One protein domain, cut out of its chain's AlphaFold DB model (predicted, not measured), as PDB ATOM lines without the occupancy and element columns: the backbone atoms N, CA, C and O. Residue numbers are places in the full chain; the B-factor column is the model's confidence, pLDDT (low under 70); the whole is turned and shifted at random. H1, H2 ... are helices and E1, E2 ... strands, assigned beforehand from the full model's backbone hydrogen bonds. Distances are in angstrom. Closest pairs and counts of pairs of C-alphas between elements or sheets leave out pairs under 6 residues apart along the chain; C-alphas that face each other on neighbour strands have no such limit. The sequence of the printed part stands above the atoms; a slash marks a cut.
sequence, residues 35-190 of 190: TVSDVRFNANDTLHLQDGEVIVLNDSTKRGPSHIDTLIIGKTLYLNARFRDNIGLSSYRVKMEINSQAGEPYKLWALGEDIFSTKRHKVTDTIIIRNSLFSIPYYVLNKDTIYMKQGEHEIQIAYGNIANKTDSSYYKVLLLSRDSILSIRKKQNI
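What this domain is: This is residues 35 to 190 of the 190 residues of an uncharacterized protein of Dysgonomonas mossii (UniProt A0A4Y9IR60). The model is a sandwich of two twisted sheets: a five-stranded sheet, curled like part of a barrel, faces a smaller sheet of three strands. Away from this body lie two small hairpins, E2 with E3 and E9 with E10; E2, E3 and the one helix, H1, lie toward one end of the long axis, and the loop of residues 112 to 124 reaches toward the other. The printed part has 156 residues, with twelve named strands, E1 to E12, followed by one named helix, and its class is mostly strand. The large sheet runs E4, E12, E11, E6, E7 and is mixed; the small one runs E1, E5, E8 and is antiparallel. The whole is compact, with a radius of gyration of the C-alphas of 17.4 A and spans of 58 by 42 by 26 A.

How they stand to each other: Begin in the large sheet with E11, residues 151 to 161, and E12, residues 166 to 176, an antiparallel hairpin; look for N 155 and O 171, 2.8 A apart and within hydrogen-bond range. On the other side of E11 is E6, residues 89 to 98, antiparallel to it, with N 156 and O 95 at 2.7 A. E6 and the edge strand E7, residues 106 to 111, form another hairpin, where N 96 and O 108 are 2.8 A apart. At the other edge, E4, residues 69 to 72, is parallel to E12, with N 71 and O 174 at 2.8 A. From edge to edge the strands' lines turn by 72 degrees. Turn now to the small sheet: its inner strand E5, residues 76 to 84, is antiparallel to E1, residues 35 to 41, with N 37 and O 82 at 2.8 A, and to E8, residues 125 to 135, with N 128 and O 81 at 2.8 A. The two sheets form a sandwich, two sheets face to face, with 62 pairs of C-alphas within 10 A and best planes 19 degrees apart; the facing parts are 8.5 A centre to centre. Between them, the closest C-alphas of E7 and E8 are those of Ala 110 and Leu 133, 5.4 A apart. The hairpin of E2, residues 46 to 48, and E3, residues 54 to 56, has N 47 and O 55 at 2.8 A. The hairpin of E9, residues 139 to 142, and E10, residues 144 to 147, has N 144 and O 142 at 2.7 A; E9 is only just apart from E7, at 8.1 A. H1, residues 178 to 188, is only just on the large sheet, with 5 pairs of C-alphas within 10 A, and only grazes it with residues 178 to 181. In H1 every O i to N i+4 pair is within hydrogen-bond range.

Where its parts are: Find C-alpha 151 at (219.894, 325.235, 374.092); from there E11 runs 33.1 A to C-alpha 161. E12 follows with 31.2 A, while E6 measures 28.0 A and E7 16.6 A. Find C-alpha 35 at (237.198, 333.041, 393.902), where E1 begins its 17.2 A. E5 covers 25.3 A and E8 27.4 A, and E8 bends by 56 degrees at residue 129. E4 is 10.2 A long, E9 and E10 are 9.5 A each, and E2 and E3 are 6.4 A each. H1 runs 15.9 A to C-alpha 188 at (221.951, 307.600, 368.795).

The domain as a whole: The C-alphas farthest apart are those of Arg 120 and Ile 190, at 60.3 A. The printed part has no cut and ends at the chain's last residue, 190. The links E3 to E4 and E7 to E8 are long, with 12 and 13 residues. Mean pLDDT of the printed part is 82.3; look for values under 70 at residues 63 to 65, 99 to 104, 112 to 121, 142, 144 and 187 to 190.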
ATOM      1  N   THR A  35     237.129 333.825 395.136       91.44
ATOM      2  CA  THR A  35     237.198 333.041 393.902       91.44
ATOM      3  C   THR A  35     236.275 331.844 394.024       91.44
ATOM      4  O   THR A  35     236.024 331.344 395.123       91.44
ATOM      5  N   VAL A  36     235.766 331.382 392.888       91.81
ATOM      6  CA  VAL A  36     234.943 330.180 392.803       91.81
ATOM      7  C   VAL A  36     235.598 329.194 391.837       91.81
ATOM      8  O   VAL A  36     236.175 329.574 390.819       91.81
ATOM      9  N   SER A  37     235.558 327.916 392.187       91.94
ATOM     10  CA  SER A  37     236.172 326.818 391.441       91.94
ATOM     11  C   SER A  37     235.347 325.543 391.602       91.94
ATOM     12  O   SER A  37     234.404 325.515 392.394       91.94
ATOM     13  N   ASP A  38     235.678 324.502 390.836       89.50
ATOM     14  CA  ASP A  38     235.018 323.190 390.904       89.50
ATOM     15  C   ASP A  38     233.483 323.263 390.752       89.50
ATOM     16  O   ASP A  38     232.739 322.505 391.375       89.50
ATOM     17  N   VAL A  39     233.007 324.204 389.930       91.50
ATOM     18  CA  VAL A  39     231.579 324.475 389.735       91.50
ATOM     19  C   VAL A  39     230.939 323.368 388.912       91.50
ATOM     20  O   VAL A  39     231.374 323.099 387.793       91.50
ATOM     21  N   ARG A  40     229.888 322.755 389.460       92.94
ATOM     22  CA  ARG A  40     229.028 321.783 388.783       92.94
ATOM     23  C   ARG A  40     227.568 322.032 389.124       92.94
ATOM     24  O   ARG A  40     227.220 322.208 390.293       92.94
ATOM     25  N   PHE A  41     226.708 321.968 388.118       93.25
ATOM     26  CA  PHE A  41     225.262 322.043 388.291       93.25
ATOM     27  C   PHE A  41     224.635 320.663 388.151       93.25
ATOM     28  O   PHE A  41     224.981 319.907 387.245       93.25
ATOM     29  N   ASN A  42     223.701 320.325 389.044       93.31
ATOM     30  CA  ASN A  42     222.983 319.048 389.014       93.31
ATOM     31  C   ASN A  42     223.947 317.855 388.856       93.31
ATOM     32  O   ASN A  42     223.730 316.978 388.025       93.31
ATOM     33  N   ALA A  43     225.059 317.850 389.597       90.94
ATOM     34  CA  ALA A  43     226.071 316.806 389.463       90.94
ATOM     35  C   ALA A  43     225.470 315.420 389.752       90.94
ATOM     36  O   ALA A  43     224.772 315.236 390.751       90.94
ATOM     37  N   ASN A  44     225.783 314.451 388.892       88.31
ATOM     38  CA  ASN A  44     225.230 313.097 388.874       88.31
ATOM     39  C   ASN A  44     223.701 313.040 388.702       88.31
ATOM     40  O   ASN A  44     223.072 312.091 389.168       88.31
ATOM     41  N   ASP A  45     223.089 314.035 388.052       88.00
ATOM     42  CA  ASP A  45     221.653 313.998 387.773       88.00
ATOM     43  C   ASP A  45     221.302 312.893 386.770       88.00
ATOM     44  O   ASP A  45     221.998 312.664 385.771       88.00
ATOM     45  N   THR A  46     220.193 312.218 387.058       87.38
ATOM     46  CA  THR A  46     219.681 311.086 386.294       87.38
ATOM     47  C   THR A  46     218.236 311.322 385.872       87.38
ATOM     48  O   THR A  46     217.458 312.035 386.517       87.38
ATOM     49  N   LEU A  47     217.845 310.717 384.757       86.19
ATOM     50  CA  LEU A  47     216.461 310.619 384.320       86.19
ATOM     51  C   LEU A  47     216.052 309.147 384.359       86.19
ATOM     52  O   LEU A  47     216.622 308.332 383.639       86.19
ATOM     53  N   HIS A  48     215.077 308.830 385.207       83.81
ATOM     54  CA  HIS A  48     214.468 307.505 385.273       83.81
ATOM     55  C   HIS A  48     213.317 307.421 384.271       83.81
ATOM     56  O   HIS A  48     212.472 308.321 384.220       83.81
ATOM     57  N   LEU A  49     213.299 306.351 383.487       82.25
ATOM     58  CA  LEU A  49     212.277 306.060 382.491       82.25
ATOM     59  C   LEU A  49     211.233 305.081 383.037       82.25
ATOM     60  O   LEU A  49     211.447 304.410 384.047       82.25
ATOM     61  N   GLN A  50     210.068 305.036 382.386       79.19
ATOM     62  CA  GLN A  50     208.938 304.199 382.818       79.19
ATOM     63  C   GLN A  50     209.231 302.693 382.720       79.19
ATOM     64  O   GLN A  50     208.650 301.913 383.465       79.19
ATOM     65  N   ASP A  51     210.136 302.295 381.831       82.50
ATOM     66  CA  ASP A  51     210.620 300.922 381.644       82.50
ATOM     67  C   ASP A  51     211.763 300.540 382.605       82.50
ATOM     68  O   ASP A  51     212.264 299.418 382.557       82.50
ATOM     69  N   GLY A  52     212.162 301.451 383.498       80.12
ATOM     70  CA  GLY A  52     213.250 301.248 384.452       80.12
ATOM     71  C   GLY A  52     214.638 301.625 383.926       80.12
ATOM     72  O   GLY A  52     215.601 301.540 384.692       80.12
ATOM     73  N   GLU A  53     214.773 302.081 382.675       84.88
ATOM     74  CA  GLU A  53     216.046 302.594 382.155       84.88
ATOM     75  C   GLU A  53     216.457 303.891 382.886       84.88
ATOM     76  O   GLU A  53     215.626 304.718 383.276       84.88
ATOM     77  N   VAL A  54     217.769 304.076 383.083       85.81
ATOM     78  CA  VAL A  54     218.346 305.259 383.736       85.81
ATOM     79  C   VAL A  54     219.314 305.958 382.789       85.81
ATOM     80  O   VAL A  54     220.347 305.408 382.413       85.81
ATOM     81  N   ILE A  55     219.014 307.211 382.458       86.50
ATOM     82  CA  ILE A  55     219.900 308.078 381.676       86.50
ATOM     83  C   ILE A  55     220.700 308.958 382.638       86.50
ATOM     84  O   ILE A  55     220.121 309.751 383.381       86.50
ATOM     85  N   VAL A  56     222.030 308.855 382.604       87.56
ATOM     86  CA  VAL A  56     222.944 309.719 383.371       87.56
ATOM     87  C   VAL A  56     223.303 310.949 382.534       87.56
ATOM     88  O   VAL A  56     223.805 310.803 381.420       87.56
ATOM     89  N   LEU A  57     223.062 312.156 383.056       87.69
ATOM     90  CA  LEU A  57     223.277 313.412 382.321       87.69
ATOM     91  C   LEU A  57     224.597 314.095 382.699       87.69
ATOM     92  O   LEU A  57     225.450 314.308 381.841       87.69
ATOM     93  N   ASN A  58     224.797 314.383 383.987       88.81
ATOM     94  CA  ASN A  58     225.938 315.168 384.475       88.81
ATOM     95  C   ASN A  58     226.916 314.291 385.252       88.81
ATOM     96  O   ASN A  58     227.107 314.459 386.456       88.81
ATOM     97  N   ASP A  59     227.517 313.326 384.565       83.31
ATOM     98  CA  ASP A  59     228.509 312.429 385.154       83.31
ATOM     99  C   ASP A  59     229.698 313.227 385.732       83.31
ATOM    100  O   ASP A  59     230.430 313.914 385.013       83.31
ATOM    101  N   SER A  60     229.890 313.144 387.053       71.94
ATOM    102  CA  SER A  60     230.959 313.855 387.771       71.94
ATOM    103  C   SER A  60     232.375 313.357 387.446       71.94
ATOM    104  O   SER A  60     233.358 314.046 387.755       71.94
ATOM    105  N   THR A  61     232.500 312.191 386.803       78.31
ATOM    106  CA  THR A  61     233.776 311.649 386.315       78.31
ATOM    107  C   THR A  61     234.202 312.276 384.987       78.31
ATOM    108  O   THR A  61     235.398 312.379 384.711       78.31
ATOM    109  N   LYS A  62     233.250 312.797 384.198       74.56
ATOM    110  CA  LYS A  62     233.534 313.568 382.985       74.56
ATOM    111  C   LYS A  62     233.936 314.985 383.385       74.56
ATOM    112  O   LYS A  62     233.103 315.818 383.747       74.56
ATOM    113  N   ARG A  63     235.245 315.234 383.365       66.25
ATOM    114  CA  ARG A  63     235.866 316.522 383.692       66.25
ATOM    115  C   ARG A  63     236.625 317.035 382.475       66.25
ATOM    116  O   ARG A  63     237.355 316.285 381.838       66.25
ATOM    117  N   GLY A  64     236.454 318.313 382.157       64.19
ATOM    118  CA  GLY A  64     237.172 318.971 381.072       64.19
ATOM    119  C   GLY A  64     236.697 320.413 380.883       64.19
ATOM    120  O   GLY A  64     235.553 320.714 381.224       64.19
ATOM    121  N   PRO A  65     237.541 321.304 380.339       63.47
ATOM    122  CA  PRO A  65     237.198 322.714 380.133       63.47
ATOM    123  C   PRO A  65     236.074 322.920 379.104       63.47
ATOM    124  O   PRO A  65     235.447 323.971 379.087       63.47
ATOM    125  N   SER A  66     235.807 321.919 378.261       71.25
ATOM    126  CA  SER A  66     234.710 321.911 377.290       71.25
ATOM    127  C   SER A  66     233.432 321.243 377.808       71.25
ATOM    128  O   SER A  66     232.468 321.120 377.055       71.25
ATOM    129  N   HIS A  67     233.416 320.750 379.052       81.81
ATOM    130  CA  HIS A  67     232.229 320.103 379.600       81.81
ATOM    131  C   HIS A  67     231.156 321.142 379.940       81.81
ATOM    132  O   HIS A  67     231.434 322.131 380.613       81.81
ATOM    133  N   ILE A  68     229.929 320.883 379.492       89.25
ATOM    134  CA  ILE A  68     228.749 321.710 379.743       89.25
ATOM    135  C   ILE A  68     227.753 320.841 380.511       89.25
ATOM    136  O   ILE A  68     227.328 319.802 380.003       89.25
ATOM    137  N   ASP A  69     227.390 321.256 381.727       92.75
ATOM    138  CA  ASP A  69     226.372 320.549 382.509       92.75
ATOM    139  C   ASP A  69     224.992 320.723 381.849       92.75
ATOM    140  O   ASP A  69     224.620 321.805 381.381       92.75
ATOM    141  N   THR A  70     224.214 319.645 381.820       93.12
ATOM    142  CA  THR A  70     222.847 319.615 381.296       93.12
ATOM    143  C   THR A  70     221.843 319.897 382.409       93.12
ATOM    144  O   THR A  70     221.874 319.281 383.473       93.12
ATOM    145  N   LEU A  71     220.904 320.799 382.152       93.88
ATOM    146  CA  LEU A  71     219.801 321.143 383.039       93.88
ATOM    147  C   LEU A  71     218.482 320.723 382.405       93.88
ATOM    148  O   LEU A  71     218.279 320.898 381.203       93.88
ATOM    149  N   ILE A  72     217.566 320.203 383.221       92.44
ATOM    150  CA  ILE A  72     216.255 319.762 382.744       92.44
ATOM    151  C   ILE A  72     215.192 320.781 383.143       92.44
ATOM    152  O   ILE A  72     215.028 321.092 384.324       92.44
ATOM    153  N   ILE A  73     214.419 321.250 382.166       91.00
ATOM    154  CA  ILE A  73     213.230 322.072 382.409       91.00
ATOM    155  C   ILE A  73     212.277 321.315 383.348       91.00
ATOM    156  O   ILE A  73     211.984 320.136 383.145       91.00
ATOM    157  N   GLY A  74     211.796 321.988 384.393       89.50
ATOM    158  CA  GLY A  74     210.925 321.408 385.413       89.50
ATOM    159  C   GLY A  74     211.650 320.723 386.574       89.50
ATOM    160  O   GLY A  74     210.975 320.237 387.480       89.50
ATOM    161  N   LYS A  75     212.990 320.660 386.576       91.06
ATOM    162  CA  LYS A  75     213.779 320.178 387.721       91.06
ATOM    163  C   LYS A  75     214.347 321.327 388.556       91.06
ATOM    164  O   LYS A  75     214.528 322.447 388.078       91.06
ATOM    165  N   THR A  76     214.651 321.024 389.815       92.00
ATOM    166  CA  THR A  76     215.411 321.906 390.704       92.00
ATOM    167  C   THR A  76     216.871 321.983 390.265       92.00
ATOM    168  O   THR A  76     217.491 320.964 389.949       92.00
ATOM    169  N   LEU A  77     217.403 323.204 390.244       92.50
ATOM    170  CA  LEU A  77     218.817 323.481 390.053       92.50
ATOM    171  C   LEU A  77     219.557 323.308 391.384       92.50
ATOM    172  O   LEU A  77     219.233 323.969 392.374       92.50
ATOM    173  N   TYR A  78     220.574 322.456 391.380       93.12
ATOM    174  CA  TYR A  78     221.496 322.234 392.484       93.12
ATOM    175  C   TYR A  78     222.896 322.705 392.106       93.12
ATOM    176  O   TYR A  78     223.366 322.410 391.006       93.12
ATOM    177  N   LEU A  79     223.579 323.379 393.027       93.12
ATOM    178  CA  LEU A  79     224.969 323.801 392.862       93.12
ATOM    179  C   LEU A  79     225.912 322.963 393.727       93.12
ATOM    180  O   LEU A  79     225.698 322.817 394.934       93.12
ATOM    181  N   ASN A  80     227.005 322.520 393.109       92.69
ATOM    182  CA  ASN A  80     228.239 322.147 393.784       92.69
ATOM    183  C   ASN A  80     229.324 323.152 393.383       92.69
ATOM    184  O   ASN A  80     229.524 323.384 392.193       92.69
ATOM    185  N   ALA A  81     230.017 323.750 394.345       92.12
ATOM    186  CA  ALA A  81     231.097 324.693 394.065       92.12
ATOM    187  C   ALA A  81     232.034 324.824 395.263       92.12
ATOM    188  O   ALA A  81     231.620 324.658 396.411       92.12
ATOM    189  N   ARG A  82     233.289 325.184 394.998       92.44
ATOM    190  CA  ARG A  82     234.265 325.556 396.020       92.44
ATOM    191  C   ARG A  82     234.539 327.048 395.960       92.44
ATOM    192  O   ARG A  82     235.006 327.554 394.941       92.44
ATOM    193  N   PHE A  83     234.287 327.731 397.065       90.94
ATOM    194  CA  PHE A  83     234.563 329.148 397.240       90.94
ATOM    195  C   PHE A  83     235.827 329.315 398.079       90.94
ATOM    196  O   PHE A  83     235.994 328.619 399.079       90.94
ATOM    197  N   ARG A  84     236.704 330.241 397.689       90.50
ATOM    198  CA  ARG A  84     237.922 330.576 398.434       90.50
ATOM    199  C   ARG A  84     238.099 332.076 398.558       90.50
ATOM    200  O   ARG A  84     237.884 332.802 397.592       90.50
ATOM    201  N   ASP A  85     238.535 332.532 399.720       87.88
ATOM    202  CA  ASP A  85     238.834 333.932 399.988       87.88
ATOM    203  C   ASP A  85     239.845 334.065 401.128       87.88
ATOM    204  O   ASP A  85     239.782 333.334 402.110       87.88
ATOM    205  N   ASN A  86     240.754 335.033 401.040       82.94
ATOM    206  CA  ASN A  86     241.774 335.242 402.075       82.94
ATOM    207  C   ASN A  86     241.295 336.151 403.221       82.94
ATOM    208  O   ASN A  86     242.012 336.327 404.205       82.94
ATOM    209  N   ILE A  87     240.104 336.747 403.100       80.94
ATOM    210  CA  ILE A  87     239.560 337.712 404.061       80.94
ATOM    211  C   ILE A  87     238.487 337.048 404.931       80.94
ATOM    212  O   ILE A  87     238.554 337.083 406.163       80.94
ATOM    213  N   GLY A  88     237.520 336.419 404.278       82.12
ATOM    214  CA  GLY A  88     236.419 335.659 404.839       82.12
ATOM    215  C   GLY A  88     235.207 335.732 403.914       82.12
ATOM    216  O   GLY A  88     234.699 336.815 403.607       82.12
ATOM    217  N   LEU A  89     234.728 334.566 403.494       83.00
ATOM    218  CA  LEU A  89     233.532 334.432 402.675       83.00
ATOM    219  C   LEU A  89     232.298 334.946 403.413       83.00
ATOM    220  O   LEU A  89     232.191 334.884 404.638       83.00
ATOM    221  N   SER A  90     231.380 335.487 402.624       79.50
ATOM    222  CA  SER A  90     230.218 336.215 403.109       79.50
ATOM    223  C   SER A  90     228.970 335.565 402.534       79.50
ATOM    224  O   SER A  90     228.247 334.849 403.212       79.50
ATOM    225  N   SER A  91     228.779 335.706 401.232       80.94
ATOM    226  CA  SER A  91     227.579 335.261 400.550       80.94
ATOM    227  C   SER A  91     227.861 335.041 399.076       80.94
ATOM    228  O   SER A  91     228.851 335.529 398.518       80.94
ATOM    229  N   TYR A  92     226.949 334.327 398.434       87.06
ATOM    230  CA  TYR A  92     226.899 334.217 396.990       87.06
ATOM    231  C   TYR A  92     225.453 334.269 396.503       87.06
ATOM    232  O   TYR A  92     224.495 334.039 397.240       87.06
ATOM    233  N   ARG A  93     225.293 334.600 395.228       88.25
ATOM    234  CA  ARG A  93     224.031 334.614 394.503       88.25
ATOM    235  C   ARG A  93     224.242 333.892 393.189       88.25
ATOM    236  O   ARG A  93     225.205 334.167 392.477       88.25
ATOM    237  N   VAL A  94     223.310 333.016 392.850       88.69
ATOM    238  CA  VAL A  94     223.287 332.347 391.554       88.69
ATOM    239  C   VAL A  94     222.147 332.920 390.739       88.69
ATOM    240  O   VAL A  94     221.027 333.077 391.227       88.69
ATOM    241  N   LYS A  95     222.436 333.257 389.491       90.19
ATOM    242  CA  LYS A  95     221.498 333.875 388.568       90.19
ATOM    243  C   LYS A  95     221.598 333.188 387.216       90.19
ATOM    244  O   LYS A  95     222.683 333.045 386.675       90.19
ATOM    245  N   MET A  96     220.460 332.819 386.659       86.56
ATOM    246  CA  MET A  96     220.329 332.310 385.301       86.56
ATOM    247  C   MET A  96     219.493 333.306 384.503       86.56
ATOM    248  O   MET A  96     218.364 333.624 384.884       86.56
ATOM    249  N   GLU A  97     220.057 333.825 383.415       82.69
ATOM    250  CA  GLU A  97     219.285 334.593 382.440       82.69
ATOM    251  C   GLU A  97     218.776 333.626 381.377       82.69
ATOM    252  O   GLU A  97     219.557 332.945 380.716       82.69
ATOM    253  N   ILE A  98     217.457 333.531 381.249       71.19
ATOM    254  CA  ILE A  98     216.810 332.661 380.280       71.19
ATOM    255  C   ILE A  98     216.297 333.514 379.136       71.19
ATOM    256  O   ILE A  98     215.399 334.342 379.299       71.19
ATOM    257  N   ASN A  99     216.853 333.269 377.957       68.00
ATOM    258  CA  ASN A  99     216.403 333.918 376.736       68.00
ATOM    259  C   ASN A  99     214.988 333.448 376.371       68.00
ATOM    260  O   ASN A  99     214.737 332.251 376.201       68.00
ATOM    261  N   SER A 100     214.072 334.406 376.236       65.62
ATOM    262  CA  SER A 100     212.702 334.187 375.773       65.62
ATOM    263  C   SER A 100     212.643 334.146 374.247       65.62
ATOM    264  O   SER A 100     213.408 334.830 373.568       65.62
ATOM    265  N   GLN A 101     211.695 333.392 373.688       65.00
ATOM    266  CA  GLN A 101     211.334 333.534 372.271       65.00
ATOM    267  C   GLN A 101     210.613 334.865 371.982       65.00
ATOM    268  O   GLN A 101     210.662 335.346 370.856       65.00
ATOM    269  N   ALA A 102     209.989 335.472 372.997       64.88
ATOM    270  CA  ALA A 102     209.224 336.719 372.917       64.88
ATOM    271  C   ALA A 102     210.070 337.999 373.126       64.88
ATOM    272  O   ALA A 102     209.521 339.075 373.334       64.88
ATOM    273  N   GLY A 103     211.404 337.898 373.085       61.06
ATOM    274  CA  GLY A 103     212.320 339.047 373.028       61.06
ATOM    275  C   GLY A 103     212.989 339.424 374.351       61.06
ATOM    276  O   GLY A 103     214.208 339.559 374.379       61.06
ATOM    277  N   GLU A 104     212.243 339.530 375.455       69.69
ATOM    278  CA  GLU A 104     212.824 339.947 376.745       69.69
ATOM    279  C   GLU A 104     213.341 338.753 377.573       69.69
ATOM    280  O   GLU A 104     212.577 337.820 377.853       69.69
ATOM    281  N   PRO A 105     214.620 338.747 378.001       72.06
ATOM    282  CA  PRO A 105     215.178 337.672 378.810       72.06
ATOM    283  C   PRO A 105     214.595 337.687 380.227       72.06
ATOM    284  O   PRO A 105     214.556 338.712 380.912       72.06
ATOM    285  N   TYR A 106     214.185 336.517 380.704       76.69
ATOM    286  CA  TYR A 106     213.698 336.337 382.062       76.69
ATOM    287  C   TYR A 106     214.843 335.952 382.999       76.69
ATOM    288  O   TYR A 106     215.676 335.113 382.669       76.69
ATOM    289  N   LYS A 107     214.894 336.554 384.189       82.69
ATOM    290  CA  LYS A 107     215.995 336.353 385.139       82.69
ATOM    291  C   LYS A 107     215.512 335.530 386.322       82.69
ATOM    292  O   LYS A 107     214.768 336.032 387.161       82.69
ATOM    293  N   LEU A 108     215.985 334.293 386.409       83.56
ATOM    294  CA  LEU A 108     215.883 333.489 387.619       83.56
ATOM    295  C   LEU A 108     217.091 333.775 388.494       83.56
ATOM    296  O   LEU A 108     218.226 333.789 388.022       83.56
ATOM    297  N   TRP A 109     216.865 333.996 389.778       84.69
ATOM    298  CA  TRP A 109     217.951 334.119 390.731       84.69
ATOM    299  C   TRP A 109     217.554 333.486 392.052       84.69
ATOM    300  O   TRP A 109     216.403 333.552 392.473       84.69
ATOM    301  N   ALA A 110     218.537 332.880 392.701       83.62
ATOM    302  CA  ALA A 110     218.457 332.462 394.084       83.62
ATOM    303  C   ALA A 110     219.648 333.061 394.822       83.62
ATOM    304  O   ALA A 110     220.774 333.115 394.312       83.62
ATOM    305  N   LEU A 111     219.387 333.530 396.035       79.44
ATOM    306  CA  LEU A 111     220.468 333.716 396.986       79.44
ATOM    307  C   LEU A 111     220.978 332.324 397.341       79.44
ATOM    308  O   LEU A 111     220.186 331.418 397.597       79.44
ATOM    309  N   GLY A 112     222.292 332.162 397.257       66.81
ATOM    310  CA  GLY A 112     222.942 330.956 397.720       66.81
ATOM    311  C   GLY A 112     222.740 330.771 399.216       66.81
ATOM    312  O   GLY A 112     222.287 331.686 399.909       66.81
ATOM    313  N   GLU A 113     223.098 329.590 399.711       63.94
ATOM    314  CA  GLU A 113     223.195 329.383 401.151       63.94
ATOM    315  C   GLU A 113     224.065 330.466 401.783       63.94
ATOM    316  O   GLU A 113     225.065 330.915 401.213       63.94
ATOM    317  N   ASP A 114     223.641 330.908 402.961       63.50
ATOM    318  CA  ASP A 114     224.414 331.860 403.720       63.50
ATOM    319  C   ASP A 114     225.761 331.210 404.103       63.50
ATOM    320  O   ASP A 114     225.798 330.245 404.865       63.50
ATOM    321  N   ILE A 115     226.869 331.712 403.539       66.06
ATOM    322  CA  ILE A 115     228.229 331.249 403.867       66.06
ATOM    323  C   ILE A 115     228.720 331.965 405.148       66.06
ATOM    324  O   ILE A 115     229.798 331.659 405.667       66.06
ATOM    325  N   PHE A 116     227.951 332.916 405.702       58.94
ATOM    326  CA  PHE A 116     228.409 333.789 406.772       58.94
ATOM    327  C   PHE A 116     228.697 333.048 408.082       58.94
ATOM    328  O   PHE A 116     227.832 332.628 408.855       58.94
ATOM    329  N   SER A 117     229.990 333.101 408.399       55.00
ATOM    330  CA  SER A 117     230.570 333.508 409.678       55.00
ATOM    331  C   SER A 117     229.707 334.533 410.446       55.00
ATOM    332  O   SER A 117     230.009 335.725 410.502       55.00
ATOM    333  N   THR A 118     228.673 334.069 411.143       47.16
ATOM    334  CA  THR A 118     227.990 334.856 412.188       47.16
ATOM    335  C   THR A 118     228.790 334.899 413.497       47.16
ATOM    336  O   THR A 118     228.457 335.649 414.413       47.16
ATOM    337  N   LYS A 119     229.881 334.122 413.610       44.81
ATOM    338  CA  LYS A 119     230.655 333.951 414.852       44.81
ATOM    339  C   LYS A 119     232.166 333.874 414.620       44.81
ATOM    340  O   LYS A 119     232.717 332.783 414.675       44.81
ATOM    341  N   ARG A 120     232.850 335.010 414.437       48.91
ATOM    342  CA  ARG A 120     234.324 335.184 414.587       48.91
ATOM    343  C   ARG A 120     235.263 334.213 413.825       48.91
ATOM    344  O   ARG A 120     236.475 334.368 413.937       48.91
ATOM    345  N   HIS A 121     234.758 333.252 413.058       60.03
ATOM    346  CA  HIS A 121     235.541 332.265 412.324       60.03
ATOM    347  C   HIS A 121     235.597 332.703 410.874       60.03
ATOM    348  O   HIS A 121     234.619 332.588 410.144       60.03
ATOM    349  N   LYS A 122     236.752 333.226 410.467       72.19
ATOM    350  CA  LYS A 122     237.026 333.540 409.068       72.19
ATOM    351  C   LYS A 122     236.984 332.240 408.266       72.19
ATOM    352  O   LYS A 122     237.880 331.411 408.386       72.19
ATOM    353  N   VAL A 123     235.928 332.064 407.481       77.69
ATOM    354  CA  VAL A 123     235.800 330.947 406.547       77.69
ATOM    355  C   VAL A 123     236.483 331.352 405.248       77.69
ATOM    356  O   VAL A 123     235.990 332.218 404.528       77.69
ATOM    357  N   THR A 124     237.651 330.775 404.986       85.62
ATOM    358  CA  THR A 124     238.495 331.114 403.829       85.62
ATOM    359  C   THR A 124     238.384 330.107 402.688       85.62
ATOM    360  O   THR A 124     238.781 330.404 401.566       85.62
ATOM    361  N   ASP A 125     237.831 328.923 402.948       88.88
ATOM    362  CA  ASP A 125     237.608 327.869 401.961       88.88
ATOM    363  C   ASP A 125     236.365 327.064 402.357       88.88
ATOM    364  O   ASP A 125     236.312 326.510 403.455       88.88
ATOM    365  N   THR A 126     235.371 327.015 401.470       87.69
ATOM    366  CA  THR A 126     234.125 326.266 401.674       87.69
ATOM    367  C   THR A 126     233.751 325.512 400.419       87.69
ATOM    368  O   THR A 126     233.752 326.062 399.318       87.69
ATOM    369  N   ILE A 127     233.335 324.262 400.609       89.62
ATOM    370  CA  ILE A 127     232.719 323.449 399.568       89.62
ATOM    371  C   ILE A 127     231.214 323.415 399.824       89.62
ATOM    372  O   ILE A 127     230.762 322.912 400.850       89.62
ATOM    373  N   ILE A 128     230.450 323.938 398.872       88.31
ATOM    374  CA  ILE A 128     228.999 323.823 398.824       88.31
ATOM    375  C   ILE A 128     228.655 322.575 398.018       88.31
ATOM    376  O   ILE A 128     229.147 322.398 396.902       88.31
ATOM    377  N   ILE A 129     227.817 321.710 398.585       88.69
ATOM    378  CA  ILE A 129     227.394 320.455 397.962       88.69
ATOM    379  C   ILE A 129     225.871 320.417 397.928       88.69
ATOM    380  O   ILE A 129     225.220 320.462 398.965       88.69
ATOM    381  N   ARG A 130     225.315 320.268 396.724       87.38
ATOM    382  CA  ARG A 130     223.885 320.114 396.441       87.38
ATOM    383  C   ARG A 130     223.024 321.221 397.050       87.38
ATOM    384  O   ARG A 130     221.902 320.956 397.477       87.38
ATOM    385  N   ASN A 131     223.511 322.460 397.034       88.69
ATOM    386  CA  ASN A 131     222.698 323.593 397.456       88.69
ATOM    387  C   ASN A 131     221.523 323.773 396.486       88.69
ATOM    388  O   ASN A 131     221.727 323.916 395.280       88.69
ATOM    389  N   SER A 132     220.305 323.719 397.020       89.56
ATOM    390  CA  SER A 132     219.068 323.876 396.258       89.56
ATOM    391  C   SER A 132     218.824 325.351 395.967       89.56
ATOM    392  O   SER A 132     218.664 326.139 396.894       89.56
ATOM    393  N   LEU A 133     218.756 325.717 394.689       89.81
ATOM    394  CA  LEU A 133     218.599 327.105 394.258       89.81
ATOM    395  C   LEU A 133     217.141 327.411 393.900       89.81
ATOM    396  O   LEU A 133     216.379 327.910 394.719       89.81
ATOM    397  N   PHE A 134     216.737 327.092 392.672       89.12
ATOM    398  CA  PHE A 134     215.385 327.329 392.171       89.12
ATOM    399  C   PHE A 134     214.938 326.192 391.254       89.12
ATOM    400  O   PHE A 134     215.754 325.504 390.638       89.12
ATOM    401  N   SER A 135     213.627 326.003 391.146       90.44
ATOM    402  CA  SER A 135     213.036 325.118 390.140       90.44
ATOM    403  C   SER A 135     213.001 325.821 388.795       90.44
ATOM    404  O   SER A 135     212.513 326.945 388.703       90.44
ATOM    405  N   ILE A 136     213.509 325.165 387.753       90.31
ATOM    406  CA  ILE A 136     213.491 325.691 386.390       90.31
ATOM    407  C   ILE A 136     212.049 325.578 385.872       90.31
ATOM    408  O   ILE A 136     211.573 324.457 385.685       90.31
ATOM    409  N   PRO A 137     211.322 326.684 385.655       88.00
ATOM    410  CA  PRO A 137     209.930 326.612 385.241       88.00
ATOM    411  C   PRO A 137     209.800 326.199 383.770       88.00
ATOM    412  O   PRO A 137     210.700 326.436 382.970       88.00
ATOM    413  N   TYR A 138     208.663 325.603 383.401       84.31
ATOM    414  CA  TYR A 138     208.343 325.283 382.000       84.31
ATOM    415  C   TYR A 138     208.017 326.531 381.179       84.31
ATOM    416  O   TYR A 138     208.390 326.640 380.010       84.31
ATOM    417  N   TYR A 139     207.328 327.473 381.813       81.31
ATOM    418  CA  TYR A 139     206.963 328.761 381.257       81.31
ATOM    419  C   TYR A 139     206.900 329.797 382.375       81.31
ATOM    420  O   TYR A 139     206.781 329.462 383.556       81.31
ATOM    421  N   VAL A 140     206.959 331.064 381.994       74.88
ATOM    422  CA  VAL A 140     206.770 332.202 382.890       74.88
ATOM    423  C   VAL A 140     205.614 333.029 382.360       74.88
ATOM    424  O   VAL A 140     205.542 333.306 381.167       74.88
ATOM    425  N   LEU A 141     204.706 333.427 383.246       71.75
ATOM    426  CA  LEU A 141     203.631 334.353 382.910       71.75
ATOM    427  C   LEU A 141     204.138 335.782 383.135       71.75
ATOM    428  O   LEU A 141     204.356 336.183 384.277       71.75
ATOM    429  N   ASN A 142     204.349 336.546 382.063       65.00
ATOM    430  CA  ASN A 142     204.687 337.969 382.143       65.00
ATOM    431  C   ASN A 142     204.050 338.734 380.978       65.00
ATOM    432  O   ASN A 142     204.666 338.857 379.922       65.00
ATOM    433  N   LYS A 143     202.823 339.234 381.186       70.38
ATOM    434  CA  LYS A 143     201.896 339.773 380.165       70.38
ATOM    435  C   LYS A 143     201.496 338.749 379.088       70.38
ATOM    436  O   LYS A 143     200.306 338.575 378.869       70.38
ATOM    437  N   ASP A 144     202.463 338.011 378.554       69.81
ATOM    438  CA  ASP A 144     202.326 336.848 377.682       69.81
ATOM    439  C   ASP A 144     202.939 335.592 378.330       69.81
ATOM    440  O   ASP A 144     203.662 335.658 379.332       69.81
ATOM    441  N   THR A 145     202.648 334.418 377.757       73.25
ATOM    442  CA  THR A 145     203.281 333.156 378.173       73.25
ATOM    443  C   THR A 145     204.653 333.032 377.520       73.25
ATOM    444  O   THR A 145     204.765 332.860 376.308       73.25
ATOM    445  N   ILE A 146     205.706 333.091 378.331       74.25
ATOM    446  CA  ILE A 146     207.094 332.944 377.894       74.25
ATOM    447  C   ILE A 146     207.519 331.489 378.074       74.25
ATOM    448  O   ILE A 146     207.673 331.022 379.203       74.25
ATOM    449  N   TYR A 147     207.740 330.781 376.968       75.75
ATOM    450  CA  TYR A 147     208.292 329.427 376.986       75.75
ATOM    451  C   TYR A 147     209.815 329.447 377.094       75.75
ATOM    452  O   TYR A 147     210.489 330.262 376.455       75.75
ATOM    453  N   MET A 148     210.363 328.504 377.859       80.62
ATOM    454  CA  MET A 148     211.811 328.353 377.966       80.62
ATOM    455  C   MET A 148     212.412 327.875 376.648       80.62
ATOM    456  O   MET A 148     212.084 326.796 376.148       80.62
ATOM    457  N   LYS A 149     213.339 328.662 376.094       84.50
ATOM    458  CA  LYS A 149     214.113 328.268 374.917       84.50
ATOM    459  C   LYS A 149     215.130 327.197 375.312       84.50
ATOM    460  O   LYS A 149     215.959 327.422 376.185       84.50
ATOM    461  N   GLN A 150     215.090 326.043 374.655       89.44
ATOM    462  CA  GLN A 150     216.118 325.012 374.819       89.44
ATOM    463  C   GLN A 150     217.429 325.429 374.134       89.44
ATOM    464  O   GLN A 150     217.398 326.165 373.144       89.44
ATOM    465  N   GLY A 151     218.564 324.945 374.637       90.50
ATOM    466  CA  GLY A 151     219.894 325.235 374.092       90.50
ATOM    467  C   GLY A 151     220.890 325.705 375.149       90.50
ATOM    468  O   GLY A 151     220.701 325.455 376.338       90.50
ATOM    469  N   GLU A 152     221.967 326.352 374.709       91.44
ATOM    470  CA  GLU A 152     222.986 326.902 375.606       91.44
ATOM    471  C   GLU A 152     222.481 328.164 376.317       91.44
ATOM    472  O   GLU A 152     221.928 329.071 375.690       91.44
ATOM    473  N   HIS A 153     222.705 328.221 377.628       89.88
ATOM    474  CA  HIS A 153     222.457 329.382 378.483       89.88
ATOM    475  C   HIS A 153     223.656 329.628 379.393       89.88
ATOM    476  O   HIS A 153     224.504 328.753 379.573       89.88
ATOM    477  N   GLU A 154     223.702 330.811 379.998       91.06
ATOM    478  CA  GLU A 154     224.722 331.166 380.979       91.06
ATOM    479  C   GLU A 154     224.118 331.293 382.379       91.06
ATOM    480  O   GLU A 154     223.081 331.929 382.595       91.06
ATOM    481  N   ILE A 155     224.808 330.698 383.349       92.31
ATOM    482  CA  ILE A 155     224.565 330.903 384.771       92.31
ATOM    483  C   ILE A 155     225.691 331.760 385.329       92.31
ATOM    484  O   ILE A 155     226.866 331.400 385.269       92.31
ATOM    485  N   GLN A 156     225.314 332.889 385.911       93.50
ATOM    486  CA  GLN A 156     226.189 333.759 386.668       93.50
ATOM    487  C   GLN A 156     226.206 333.324 388.137       93.50
ATOM    488  O   GLN A 156     225.160 333.203 388.778       93.50
ATOM    489  N   ILE A 157     227.400 333.169 388.700       92.38
ATOM    490  CA  ILE A 157     227.611 333.064 390.143       92.38
ATOM    491  C   ILE A 157     228.310 334.346 390.582       92.38
ATOM    492  O   ILE A 157     229.448 334.594 390.190       92.38
ATOM    493  N   ALA A 158     227.623 335.165 391.372       90.88
ATOM    494  CA  ALA A 158     228.187 336.344 392.018       90.88
ATOM    495  C   ALA A 158     228.514 336.012 393.475       90.88
ATOM    496  O   ALA A 158     227.714 335.373 394.151       90.88
ATOM    497  N   TYR A 159     229.667 336.439 393.970       89.06
ATOM    498  CA  TYR A 159     230.150 336.098 395.307       89.06
ATOM    499  C   TYR A 159     230.841 337.295 395.952       89.06
ATOM    500  O   TYR A 159     231.404 338.153 395.270       89.06
ATOM    501  N   GLY A 160     230.758 337.370 397.278       86.81
ATOM    502  CA  GLY A 160     231.289 338.475 398.062       86.81
ATOM    503  C   GLY A 160     231.978 338.017 399.339       86.81
ATOM    504  O   GLY A 160     231.692 336.945 399.878       86.81
ATOM    505  N   ASN A 161     232.883 338.859 399.832       85.12
ATOM    506  CA  ASN A 161     233.529 338.682 401.129       85.12
ATOM    507  C   ASN A 161     233.012 339.681 402.176       85.12
ATOM    508  O   ASN A 161     232.232 340.593 401.888       85.12
ATOM    509  N   ILE A 162     233.413 339.475 403.429       80.31
ATOM    510  CA  ILE A 162     233.013 340.294 404.586       80.31
ATOM    511  C   ILE A 162     233.482 341.760 404.492       80.31
ATOM    512  O   ILE A 162     232.871 342.649 405.096       80.31
ATOM    513  N   ALA A 163     234.506 342.026 403.673       80.38
ATOM    514  CA  ALA A 163     234.997 343.360 403.323       80.38
ATOM    515  C   ALA A 163     234.243 343.997 402.136       80.38
ATOM    516  O   ALA A 163     234.673 345.019 401.599       80.38
ATOM    517  N   ASN A 164     233.122 343.401 401.713       79.19
ATOM    518  CA  ASN A 164     232.291 343.861 400.601       79.19
ATOM    519  C   ASN A 164     233.037 343.937 399.252       79.19
ATOM    520  O   ASN A 164     232.677 344.721 398.374       79.19
ATOM    521  N   LYS A 165     234.090 343.131 399.067       86.06
ATOM    522  CA  LYS A 165     234.684 342.898 397.747       86.06
ATOM    523  C   LYS A 165     233.887 341.802 397.063       86.06
ATOM    524  O   LYS A 165     233.721 340.715 397.615       86.06
ATOM    525  N   THR A 166     233.404 342.107 395.869       87.00
ATOM    526  CA  THR A 166     232.562 341.217 395.079       87.00
ATOM    527  C   THR A 166     233.214 340.890 393.747       87.00
ATOM    528  O   THR A 166     234.060 341.633 393.235       87.00
ATOM    529  N   ASP A 167     232.814 339.754 393.197       90.62
ATOM    530  CA  ASP A 167     233.177 339.328 391.857       90.62
ATOM    531  C   ASP A 167     232.093 338.402 391.289       90.62
ATOM    532  O   ASP A 167     231.158 338.010 392.000       90.62
ATOM    533  N   SER A 168     232.183 338.073 390.003       91.56
ATOM    534  CA  SER A 168     231.255 337.132 389.379       91.56
ATOM    535  C   SER A 168     231.888 336.338 388.251       91.56
ATOM    536  O   SER A 168     232.668 336.878 387.474       91.56
ATOM    537  N   SER A 169     231.466 335.084 388.117       92.81
ATOM    538  CA  SER A 169     231.875 334.179 387.042       92.81
ATOM    539  C   SER A 169     230.658 333.650 386.285       92.81
ATOM    540  O   SER A 169     229.578 333.512 386.865       92.81
ATOM    541  N   TYR A 170     230.839 333.352 384.998       92.31
ATOM    542  CA  TYR A 170     229.795 332.862 384.097       92.31
ATOM    543  C   TYR A 170     230.102 331.433 383.654       92.31
ATOM    544  O   TYR A 170     231.240 331.112 383.310       92.31
ATOM    545  N   TYR A 171     229.075 330.587 383.647       91.81
ATOM    546  CA  TYR A 171     229.174 329.170 383.314       91.81
ATOM    547  C   TYR A 171     228.136 328.800 382.269       91.81
ATOM    548  O   TYR A 171     226.945 329.057 382.453       91.81
ATOM    549  N   LYS A 172     228.586 328.167 381.185       92.25
ATOM    550  CA  LYS A 172     227.692 327.640 380.157       92.25
ATOM    551  C   LYS A 172     226.997 326.377 380.651       92.25
ATOM    552  O   LYS A 172     227.637 325.497 381.223       92.25
ATOM    553  N   VAL A 173     225.704 326.281 380.378       92.56
ATOM    554  CA  VAL A 173     224.858 325.120 380.675       92.56
ATOM    555  C   VAL A 173     223.954 324.813 379.486       92.56
ATOM    556  O   VAL A 173     223.569 325.713 378.740       92.56
ATOM    557  N   LEU A 174     223.591 323.545 379.315       93.12
ATOM    558  CA  LEU A 174     222.686 323.097 378.260       93.12
ATOM    559  C   LEU A 174     221.296 322.845 378.848       93.12
ATOM    560  O   LEU A 174     221.101 321.892 379.597       93.12
ATOM    561  N   LEU A 175     220.318 323.681 378.509       92.75
ATOM    562  CA  LEU A 175     218.940 323.542 378.976       92.75
ATOM    563  C   LEU A 175     218.111 322.705 377.996       92.75
ATOM    564  O   LEU A 175     217.919 323.109 376.846       92.75
ATOM    565  N   LEU A 176     217.566 321.580 378.461       92.88
ATOM    566  CA  LEU A 176     216.752 320.659 377.661       92.88
ATOM    567  C   LEU A 176     215.426 320.310 378.348       92.88
ATOM    568  O   LEU A 176     215.316 320.278 379.574       92.88
ATOM    569  N   SER A 177     214.408 319.992 377.553       91.44
ATOM    570  CA  SER A 177     213.215 319.294 378.032       91.44
ATOM    571  C   SER A 177     213.484 317.789 378.152       91.44
ATOM    572  O   SER A 177     214.396 317.248 377.519       91.44
ATOM    573  N   ARG A 178     212.657 317.089 378.940       89.81
ATOM    574  CA  ARG A 178     212.705 315.620 379.021       89.81
ATOM    575  C   ARG A 178     212.531 314.978 377.641       89.81
ATOM    576  O   ARG A 178     213.326 314.119 377.276       89.81
ATOM    577  N   ASP A 179     211.571 315.452 376.852       89.25
ATOM    578  CA  ASP A 179     211.293 314.911 375.515       89.25
ATOM    579  C   ASP A 179     212.484 315.061 374.563       89.25
ATOM    580  O   ASP A 179     212.803 314.138 373.812       89.25
ATOM    581  N   SER A 180     213.201 316.187 374.633       90.56
ATOM    582  CA  SER A 180     214.401 316.398 373.823       90.56
ATOM    583  C   SER A 180     215.503 315.408 374.178       90.56
ATOM    584  O   SER A 180     216.087 314.813 373.273       90.56
ATOM    585  N   ILE A 181     215.747 315.169 375.470       90.12
ATOM    586  CA  ILE A 181     216.733 314.182 375.942       90.12
ATOM    587  C   ILE A 181     216.397 312.790 375.388       90.12
ATOM    588  O   ILE A 181     217.264 312.116 374.829       90.12
ATOM    589  N   LEU A 182     215.124 312.388 375.464       86.69
ATOM    590  CA  LEU A 182     214.655 311.108 374.927       86.69
ATOM    591  C   LEU A 182     214.832 311.020 373.408       86.69
ATOM    592  O   LEU A 182     215.262 309.991 372.886       86.69
ATOM    593  N   SER A 183     214.527 312.101 372.687       85.25
ATOM    594  CA  SER A 183     214.653 312.146 371.227       85.25
ATOM    595  C   SER A 183     216.107 312.015 370.760       85.25
ATOM    596  O   SER A 183     216.381 311.305 369.792       85.25
ATOM    597  N   ILE A 184     217.048 312.644 371.476       83.50
ATOM    598  CA  ILE A 184     218.485 312.570 371.196       83.50
ATOM    599  C   ILE A 184     218.979 311.140 371.407       83.50
ATOM    600  O   ILE A 184     219.698 310.611 370.562       83.50
ATOM    601  N   ARG A 185     218.545 310.482 372.490       74.31
ATOM    602  CA  ARG A 185     218.950 309.105 372.784       74.31
ATOM    603  C   ARG A 185     218.454 308.117 371.731       74.31
ATOM    604  O   ARG A 185     219.235 307.295 371.266       74.31
ATOM    605  N   LYS A 186     217.196 308.243 371.294       73.25
ATOM    606  CA  LYS A 186     216.636 307.405 370.219       73.25
ATOM    607  C   LYS A 186     217.420 307.535 368.914       73.25
ATOM    608  O   LYS A 186     217.680 306.526 368.277       73.25
ATOM    609  N   LYS A 187     217.843 308.749 368.545       69.75
ATOM    610  CA  LYS A 187     218.659 308.985 367.342       69.75
ATOM    611  C   LYS A 187     220.066 308.387 367.416       69.75
ATOM    612  O   LYS A 187     220.638 308.125 366.375       69.75
ATOM    613  N   GLN A 188     220.627 308.210 368.612       64.81
ATOM    614  CA  GLN A 188     221.951 307.600 368.795       64.81
ATOM    615  C   GLN A 188     221.931 306.065 368.750       64.81
ATOM    616  O   GLN A 188     222.989 305.458 368.635       64.81
ATOM    617  N   ASN A 189     220.752 305.449 368.881       57.03
ATOM    618  CA  ASN A 189     220.569 303.996 368.858       57.03
ATOM    619  C   ASN A 189     220.105 303.474 367.479       57.03
ATOM    620  O   ASN A 189     219.722 302.308 367.376       57.03
ATOM    621  N   ILE A 190     220.100 304.335 366.455       48.44
ATOM    622  CA  ILE A 190     219.881 304.013 365.033       48.44
ATOM    623  C   ILE A 190     221.226 304.166 364.329       48.44
ATOM    624  O   ILE A 190     221.556 303.287 363.506       48.44
TER     625      ILE A 190